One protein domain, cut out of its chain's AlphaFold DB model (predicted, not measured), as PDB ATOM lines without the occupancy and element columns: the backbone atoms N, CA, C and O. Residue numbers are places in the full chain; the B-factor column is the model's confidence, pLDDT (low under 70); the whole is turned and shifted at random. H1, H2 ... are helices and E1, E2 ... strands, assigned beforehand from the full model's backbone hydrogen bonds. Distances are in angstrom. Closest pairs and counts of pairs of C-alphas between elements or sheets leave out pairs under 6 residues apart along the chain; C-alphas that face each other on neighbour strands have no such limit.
ATOM      1  N   ILE A   5     195.062 314.374 272.115       76.31
ATOM      2  CA  ILE A   5     195.599 314.932 270.878       76.31
ATOM      3  C   ILE A   5     197.066 315.265 271.085       76.31
ATOM      4  O   ILE A   5     197.453 315.773 272.135       76.31
ATOM      5  N   ARG A   6     197.875 314.989 270.069       72.19
ATOM      6  CA  ARG A   6     199.240 315.491 269.996       72.19
ATOM      7  C   ARG A   6     199.243 316.700 269.085       72.19
ATOM      8  O   ARG A   6     198.867 316.584 267.921       72.19
ATOM      9  N   ILE A   7     199.678 317.830 269.618       74.94
ATOM     10  CA  ILE A   7     199.852 319.067 268.862       74.94
ATOM     11  C   ILE A   7     201.313 319.483 268.911       74.94
ATOM     12  O   ILE A   7     202.019 319.153 269.858       74.94
ATOM     13  N   CYS A   8     201.776 320.215 267.908       72.50
ATOM     14  CA  CYS A   8     203.106 320.814 267.929       72.50
ATOM     15  C   CYS A   8     202.952 322.320 268.103       72.50
ATOM     16  O   CYS A   8     202.444 322.987 267.204       72.50
ATOM     17  N   VAL A   9     203.396 322.848 269.246       73.31
ATOM     18  CA  VAL A   9     203.416 324.288 269.527       73.31
ATOM     19  C   VAL A   9     204.857 324.767 269.450       73.31
ATOM     20  O   VAL A   9     205.695 324.315 270.221       73.31
ATOM     21  N   ALA A  10     205.168 325.651 268.499       71.00
ATOM     22  CA  ALA A  10     206.532 326.169 268.307       71.00
ATOM     23  C   ALA A  10     207.611 325.062 268.197       71.00
ATOM     24  O   ALA A  10     208.691 325.170 268.771       71.00
ATOM     25  N   GLN A  11     207.310 323.990 267.451       72.31
ATOM     26  CA  GLN A  11     208.151 322.787 267.284       72.31
ATOM     27  C   GLN A  11     208.317 321.914 268.540       72.31
ATOM     28  O   GLN A  11     209.030 320.913 268.496       72.31
ATOM     29  N   GLN A  12     207.630 322.234 269.638       75.94
ATOM     30  CA  GLN A  12     207.559 321.372 270.812       75.94
ATOM     31  C   GLN A  12     206.273 320.534 270.767       75.94
ATOM     32  O   GLN A  12     205.177 321.099 270.702       75.94
ATOM     33  N   PRO A  13     206.371 319.191 270.773       77.94
ATOM     34  CA  PRO A  13     205.196 318.339 270.848       77.94
ATOM     35  C   PRO A  13     204.568 318.448 272.241       77.94
ATOM     36  O   PRO A  13     205.244 318.285 273.257       77.94
ATOM     37  N   LEU A  14     203.265 318.693 272.278       80.19
ATOM     38  CA  LEU A  14     202.451 318.773 273.479       80.19
ATOM     39  C   LEU A  14     201.289 317.786 273.352       80.19
ATOM     40  O   LEU A  14     200.519 317.829 272.391       80.19
ATOM     41  N   ASP A  15     201.161 316.900 274.335       80.81
ATOM     42  CA  ASP A  15     200.034 315.977 274.430       80.81
ATOM     43  C   ASP A  15     198.942 316.619 275.301       80.81
ATOM     44  O   ASP A  15     199.116 316.809 276.505       80.81
ATOM     45  N   LEU A  16     197.808 316.957 274.691       76.12
ATOM     46  CA  LEU A  16     196.642 317.517 275.373       76.12
ATOM     47  C   LEU A  16     195.595 316.433 275.604       76.12
ATOM     48  O   LEU A  16     195.359 315.577 274.749       76.12
ATOM     49  N   THR A  17     194.942 316.490 276.761       81.56
ATOM     50  CA  THR A  17     193.789 315.636 277.068       81.56
ATOM     51  C   THR A  17     192.520 316.465 276.905       81.56
ATOM     52  O   THR A  17     192.401 317.535 277.495       81.56
ATOM     53  N   LEU A  18     191.598 315.988 276.073       77.00
ATOM     54  CA  LEU A  18     190.334 316.644 275.751       77.00
ATOM     55  C   LEU A  18     189.190 315.982 276.525       77.00
ATOM     56  O   LEU A  18     188.337 315.294 275.953       77.00
ATOM     57  N   ASP A  19     189.194 316.169 277.840       81.75
ATOM     58  CA  ASP A  19     188.116 315.691 278.701       81.75
ATOM     59  C   ASP A  19     186.938 316.680 278.694       81.75
ATOM     60  O   ASP A  19     187.124 317.894 278.659       81.75
ATOM     61  N   GLY A  20     185.708 316.157 278.708       77.62
ATOM     62  CA  GLY A  20     184.481 316.964 278.802       77.62
ATOM     63  C   GLY A  20     183.923 317.512 277.481       77.62
ATOM     64  O   GLY A  20     182.831 318.076 277.479       77.62
ATOM     65  N   PHE A  21     184.607 317.313 276.352       81.62
ATOM     66  CA  PHE A  21     184.079 317.680 275.035       81.62
ATOM     67  C   PHE A  21     183.139 316.605 274.482       81.62
ATOM     68  O   PHE A  21     183.377 315.404 274.628       81.62
ATOM     69  N   ASN A  22     182.075 317.040 273.804       85.31
ATOM     70  CA  ASN A  22     181.199 316.128 273.073       85.31
ATOM     71  C   ASN A  22     181.904 315.581 271.805       85.31
ATOM     72  O   ASN A  22     182.886 316.169 271.341       85.31
ATOM     73  N   PRO A  23     181.418 314.474 271.209       81.00
ATOM     74  CA  PRO A  23     182.070 313.845 270.055       81.00
ATOM     75  C   PRO A  23     182.243 314.763 268.836       81.00
ATOM     76  O   PRO A  23     183.234 314.657 268.118       81.00
ATOM     77  N   GLN A  24     181.302 315.679 268.606       81.94
ATOM     78  CA  GLN A  24     181.344 316.594 267.467       81.94
ATOM     79  C   GLN A  24     182.434 317.660 267.643       81.94
ATOM     80  O   GLN A  24     183.210 317.906 266.722       81.94
ATOM     81  N   ALA A  25     182.545 318.225 268.847       79.31
ATOM     82  CA  ALA A  25     183.604 319.155 269.214       79.31
ATOM     83  C   ALA A  25     184.979 318.476 269.167       79.31
ATOM     84  O   ALA A  25     185.932 319.056 268.658       79.31
ATOM     85  N   LEU A  26     185.076 317.223 269.623       81.50
ATOM     86  CA  LEU A  26     186.312 316.446 269.516       81.50
ATOM     87  C   LEU A  26     186.761 316.302 268.060       81.50
ATOM     88  O   LEU A  26     187.920 316.582 267.772       81.50
ATOM     89  N   ASN A  27     185.863 315.933 267.142       81.00
ATOM     90  CA  ASN A  27     186.204 315.816 265.721       81.00
ATOM     91  C   ASN A  27     186.715 317.137 265.133       81.00
ATOM     92  O   ASN A  27     187.748 317.141 264.471       81.00
ATOM     93  N   GLN A  28     186.059 318.260 265.438       80.44
ATOM     94  CA  GLN A  28     186.517 319.577 264.985       80.44
ATOM     95  C   GLN A  28     187.905 319.923 265.535       80.44
ATOM     96  O   GLN A  28     188.755 320.428 264.805       80.44
ATOM     97  N   ILE A  29     188.167 319.608 266.806       79.19
ATOM     98  CA  ILE A  29     189.486 319.811 267.412       79.19
ATOM     99  C   ILE A  29     190.528 318.914 266.724       79.19
ATOM    100  O   ILE A  29     191.609 319.390 266.385       79.19
ATOM    101  N   TYR A  30     190.222 317.643 266.451       78.12
ATOM    102  CA  TYR A  30     191.129 316.754 265.718       78.12
ATOM    103  C   TYR A  30     191.421 317.254 264.296       78.12
ATOM    104  O   TYR A  30     192.576 317.231 263.885       78.12
ATOM    105  N   GLU A  31     190.430 317.741 263.552       78.00
ATOM    106  CA  GLU A  31     190.632 318.303 262.205       78.00
ATOM    107  C   GLU A  31     191.434 319.612 262.226       78.00
ATOM    108  O   GLU A  31     192.240 319.900 261.331       78.00
ATOM    109  N   PHE A  32     191.223 320.427 263.258       74.56
ATOM    110  CA  PHE A  32     191.901 321.706 263.381       74.56
ATOM    111  C   PHE A  32     193.362 321.531 263.799       74.56
ATOM    112  O   PHE A  32     194.245 322.113 263.165       74.56
ATOM    113  N   PHE A  33     193.613 320.704 264.816       75.31
ATOM    114  CA  PHE A  33     194.912 320.549 265.472       75.31
ATOM    115  C   PHE A  33     195.723 319.329 265.005       75.31
ATOM    116  O   PHE A  33     196.943 319.299 265.173       75.31
ATOM    117  N   GLY A  34     195.077 318.314 264.430       69.31
ATOM    118  CA  GLY A  34     195.718 317.067 264.027       69.31
ATOM    119  C   GLY A  34     196.751 317.278 262.924       69.31
ATOM    120  O   GLY A  34     196.424 317.692 261.815       69.31
ATOM    121  N   GLY A  35     198.017 316.984 263.228       67.19
ATOM    122  CA  GLY A  35     199.105 316.988 262.244       67.19
ATOM    123  C   GLY A  35     199.566 318.371 261.771       67.19
ATOM    124  O   GLY A  35     200.384 318.442 260.857       67.19
ATOM    125  N   LYS A  36     199.085 319.463 262.378       70.56
ATOM    126  CA  LYS A  36     199.527 320.826 262.051       70.56
ATOM    127  C   LYS A  36     200.549 321.336 263.066       70.56
ATOM    128  O   LYS A  36     200.434 321.096 264.266       70.56
ATOM    129  N   ASN A  37     201.535 322.083 262.572       71.12
ATOM    130  CA  ASN A  37     202.379 322.922 263.416       71.12
ATOM    131  C   ASN A  37     201.609 324.202 263.719       71.12
ATOM    132  O   ASN A  37     201.365 324.998 262.818       71.12
ATOM    133  N   ILE A  38     201.229 324.377 264.977       76.75
ATOM    134  CA  ILE A  38     200.498 325.551 265.433       76.75
ATOM    135  C   ILE A  38     201.482 326.487 266.122       76.75
ATOM    136  O   ILE A  38     202.289 326.085 266.961       76.75
ATOM    137  N   THR A  39     201.455 327.759 265.749       79.50
ATOM    138  CA  THR A  39     202.250 328.779 266.427       79.50
ATOM    139  C   THR A  39     201.471 329.366 267.600       79.50
ATOM    140  O   THR A  39     200.246 329.285 267.669       79.50
ATOM    141  N   ILE A  40     202.168 330.016 268.534       78.31
ATOM    142  CA  ILE A  40     201.505 330.762 269.616       78.31
ATOM    143  C   ILE A  40     200.562 331.829 269.039       78.31
ATOM    144  O   ILE A  40     199.469 332.026 269.562       78.31
ATOM    145  N   ASN A  41     200.934 332.464 267.923       80.62
ATOM    146  CA  ASN A  41     200.089 333.453 267.251       80.62
ATOM    147  C   ASN A  41     198.763 332.857 266.767       80.62
ATOM    148  O   ASN A  41     197.734 333.520 266.868       80.62
ATOM    149  N   ASP A  42     198.770 331.613 266.285       80.94
ATOM    150  CA  ASP A  42     197.551 330.923 265.858       80.94
ATOM    151  C   ASP A  42     196.625 330.649 267.048       80.94
ATOM    152  O   ASP A  42     195.417 330.869 266.952       80.94
ATOM    153  N   LEU A  43     197.188 330.249 268.195       80.69
ATOM    154  CA  LEU A  43     196.428 330.050 269.434       80.69
ATOM    155  C   LEU A  43     195.827 331.361 269.949       80.69
ATOM    156  O   LEU A  43     194.649 331.405 270.298       80.69
ATOM    157  N   VAL A  44     196.617 332.437 269.965       80.81
ATOM    158  CA  VAL A  44     196.150 333.764 270.390       80.81
ATOM    159  C   VAL A  44     195.057 334.268 269.452       80.81
ATOM    160  O   VAL A  44     194.033 334.759 269.920       80.81
ATOM    161  N   ARG A  45     195.217 334.100 268.134       84.81
ATOM    162  CA  ARG A  45     194.194 334.481 267.153       84.81
ATOM    163  C   ARG A  45     192.905 333.679 267.341       84.81
ATOM    164  O   ARG A  45     191.834 334.275 267.316       84.81
ATOM    165  N   ALA A  46     192.999 332.367 267.564       82.44
ATOM    166  CA  ALA A  46     191.837 331.526 267.844       82.44
ATOM    167  C   ALA A  46     191.113 331.967 269.126       82.44
ATOM    168  O   ALA A  46     189.892 332.089 269.135       82.44
ATOM    169  N   TYR A  47     191.861 332.288 270.186       84.44
ATOM    170  CA  TYR A  47     191.285 332.814 271.423       84.44
ATOM    171  C   TYR A  47     190.564 334.151 271.205       84.44
ATOM    172  O   TYR A  47     189.420 334.303 271.626       84.44
ATOM    173  N   LEU A  48     191.203 335.103 270.515       87.56
ATOM    174  CA  LEU A  48     190.603 336.406 270.207       87.56
ATOM    175  C   LEU A  48     189.319 336.261 269.380       87.56
ATOM    176  O   LEU A  48     188.343 336.954 269.657       87.56
ATOM    177  N   HIS A  49     189.295 335.329 268.423       86.88
ATOM    178  CA  HIS A  49     188.092 335.008 267.655       86.88
ATOM    179  C   HIS A  49     186.961 334.499 268.558       86.88
ATOM    180  O   HIS A  49     185.856 335.029 268.506       86.88
ATOM    181  N   CYS A  50     187.240 333.541 269.449       87.88
ATOM    182  CA  CYS A  50     186.230 333.047 270.385       87.88
ATOM    183  C   CYS A  50     185.716 334.140 271.338       87.88
ATOM    184  O   CYS A  50     184.533 334.152 271.673       87.88
ATOM    185  N   VAL A  51     186.578 335.065 271.779       90.00
ATOM    186  CA  VAL A  51     186.159 336.219 272.595       90.00
ATOM    187  C   VAL A  51     185.207 337.121 271.808       90.00
ATOM    188  O   VAL A  51     184.181 337.533 272.350       90.00
ATOM    189  N   GLN A  52     185.512 337.391 270.536       92.44
ATOM    190  CA  GLN A  52     184.646 338.179 269.663       92.44
ATOM    191  C   GLN A  52     183.286 337.498 269.450       92.44
ATOM    192  O   GLN A  52     182.256 338.121 269.693       92.44
ATOM    193  N   GLU A  53     183.266 336.215 269.079       92.62
ATOM    194  CA  GLU A  53     182.022 335.452 268.883       92.62
ATOM    195  C   GLU A  53     181.164 335.420 270.149       92.62
ATOM    196  O   GLU A  53     179.944 335.578 270.088       92.62
ATOM    197  N   LYS A  54     181.799 335.253 271.314       92.19
ATOM    198  CA  LYS A  54     181.106 335.305 272.600       92.19
ATOM    199  C   LYS A  54     180.469 336.676 272.829       92.19
ATOM    200  O   LYS A  54     179.303 336.732 273.205       92.19
ATOM    201  N   SER A  55     181.202 337.760 272.579       93.00
ATOM    202  CA  SER A  55     180.678 339.121 272.729       93.00
ATOM    203  C   SER A  55     179.498 339.387 271.787       93.00
ATOM    204  O   SER A  55     178.496 339.969 272.203       93.00
ATOM    205  N   GLU A  56     179.566 338.909 270.543       94.00
ATOM    206  CA  GLU A  56     178.465 339.019 269.580       94.00
ATOM    207  C   GLU A  56     177.232 338.214 270.013       94.00
ATOM    208  O   GLU A  56     176.099 338.679 269.867       94.00
ATOM    209  N   LEU A  57     177.431 337.009 270.556       94.38
ATOM    210  CA  LEU A  57     176.353 336.180 271.096       94.38
ATOM    211  C   LEU A  57     175.694 336.826 272.316       94.38
ATOM    212  O   LEU A  57     174.468 336.835 272.396       94.38
ATOM    213  N   GLU A  58     176.479 337.388 273.236       93.25
ATOM    214  CA  GLU A  58     175.964 338.125 274.395       93.25
ATOM    215  C   GLU A  58     175.145 339.344 273.958       93.25
ATOM    216  O   GLU A  58     174.039 339.544 274.459       93.25
ATOM    217  N   SER A  59     175.620 340.101 272.961       92.88
ATOM    218  CA  SER A  59     174.866 341.224 272.391       92.88
ATOM    219  C   SER A  59     173.540 340.766 271.779       92.88
ATOM    220  O   SER A  59     172.497 341.344 272.068       92.88
ATOM    221  N   LYS A  60     173.546 339.694 270.976       93.44
ATOM    222  CA  LYS A  60     172.316 339.139 270.381       93.44
ATOM    223  C   LYS A  60     171.342 338.639 271.442       93.44
ATOM    224  O   LYS A  60     170.134 338.807 271.291       93.44
ATOM    225  N   LEU A  61     171.849 338.012 272.501       92.81
ATOM    226  CA  LEU A  61     171.025 337.545 273.609       92.81
ATOM    227  C   LEU A  61     170.361 338.726 274.321       92.81
ATOM    228  O   LEU A  61     169.166 338.670 274.596       92.81
ATOM    229  N   GLN A  62     171.113 339.800 274.562       91.56
ATOM    230  CA  GLN A  62     170.591 341.022 275.161       91.56
ATOM    231  C   GLN A  62     169.497 341.652 274.288       91.56
ATOM    232  O   GLN A  62     168.406 341.923 274.789       91.56
ATOM    233  N   ASP A  63     169.722 341.765 272.975       91.75
ATOM    234  CA  ASP A  63     168.716 342.253 272.023       91.75
ATOM    235  C   ASP A  63     167.436 341.402 272.042       91.75
ATOM    236  O   ASP A  63     166.324 341.910 271.881       91.75
ATOM    237  N   MET A  64     167.576 340.082 272.197       90.31
ATOM    238  CA  MET A  64     166.436 339.174 272.308       90.31
ATOM    239  C   MET A  64     165.696 339.359 273.632       90.31
ATOM    240  O   MET A  64     164.468 339.379 273.620       90.31
ATOM    241  N   ILE A  65     166.411 339.527 274.749       89.50
ATOM    242  CA  ILE A  65     165.816 339.784 276.068       89.50
ATOM    243  C   ILE A  65     165.011 341.086 276.048       89.50
ATOM    244  O   ILE A  65     163.885 341.109 276.539       89.50
ATOM    245  N   GLU A  66     165.538 342.147 275.441       86.81
ATOM    246  CA  GLU A  66     164.847 343.439 275.337       86.81
ATOM    247  C   GLU A  66     163.557 343.366 274.509       86.81
ATOM    248  O   GLU A  66     162.605 344.105 274.766       86.81
ATOM    249  N   LYS A  67     163.493 342.444 273.543       85.31
ATOM    250  CA  LYS A  67     162.304 342.195 272.714       85.31
ATOM    251  C   LYS A  67     161.251 341.327 273.398       85.31
ATOM    252  O   LYS A  67     160.132 341.250 272.890       85.31
ATOM    253  N   ILE A  68     161.568 340.673 274.518       85.25
ATOM    254  CA  ILE A  68     160.575 339.921 275.288       85.25
ATOM    255  C   ILE A  68     159.711 340.940 276.049       85.25
ATOM    256  O   ILE A  68     160.226 341.652 276.915       85.25
TER     257      ILE A  68
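Overview. This is residues 5 to 68 of the 75 residues of an uncharacterized protein of Helicobacter fennelliae MRY12-0050 (UniProt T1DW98). A small head, made of the two-stranded hairpin E1 and E2 with the short helix H1 beyond it, gives off one long helix, H2, whose residues 44 to 67 stick out as an arm, with residue 68 after them, and make the length. The printed part has 64 residues, with two named strands and two named helices in the order E1, E2, H1, H2. The sheet has the order E1 - E2, antiparallel, and the class is mixed, helices and strands. The whole is elongated, spanning 50 by 26 by 15 A, and only just loose, close to extended, with a radius of gyration of the C-alphas of 15.9 A.

Along the chain. Find C-alpha 5 at (195.599, 314.932, 270.878); from there E1 runs through residues 5 to 9, 12.3 A long. Next read E2, residues 12 to 17, 16.2 A. H1, residues 23 to 33, measures 15.2 A. H2, residues 40 to 67, runs 41.0 A from C-alpha 40 at (201.505, 330.762, 269.616) to C-alpha 67 at (162.304, 342.195, 272.714).

Arrangement. Look first at the hairpin E1 and E2, antiparallel at 146 degrees, where N 7 and O 14 are 2.9 A apart, within hydrogen-bond range. Residues 8 to 9 of E1 also pair, parallel, with residues 37 to 38. The closest C-alphas of E1 and H1 are those of Ile 7 and Phe 33, 6.2 A apart; those of E1 and H2 are Val 9 and Ile 40, 6.8 A apart. H2 is apart from E2 and from H1. In H1 and H2 every O i to N i+4 pair is within hydrogen-bond range.

Size, cuts and confidence. The C-alphas farthest apart are those of Gln 11 and Ile 68, 51.2 A. Without the free residues 44 to 68, the body spans 28 by 15 by 15 A. The printed part has no cut and no long link. Its mean pLDDT is 82.0; look for values under 70 at residues 34 to 35.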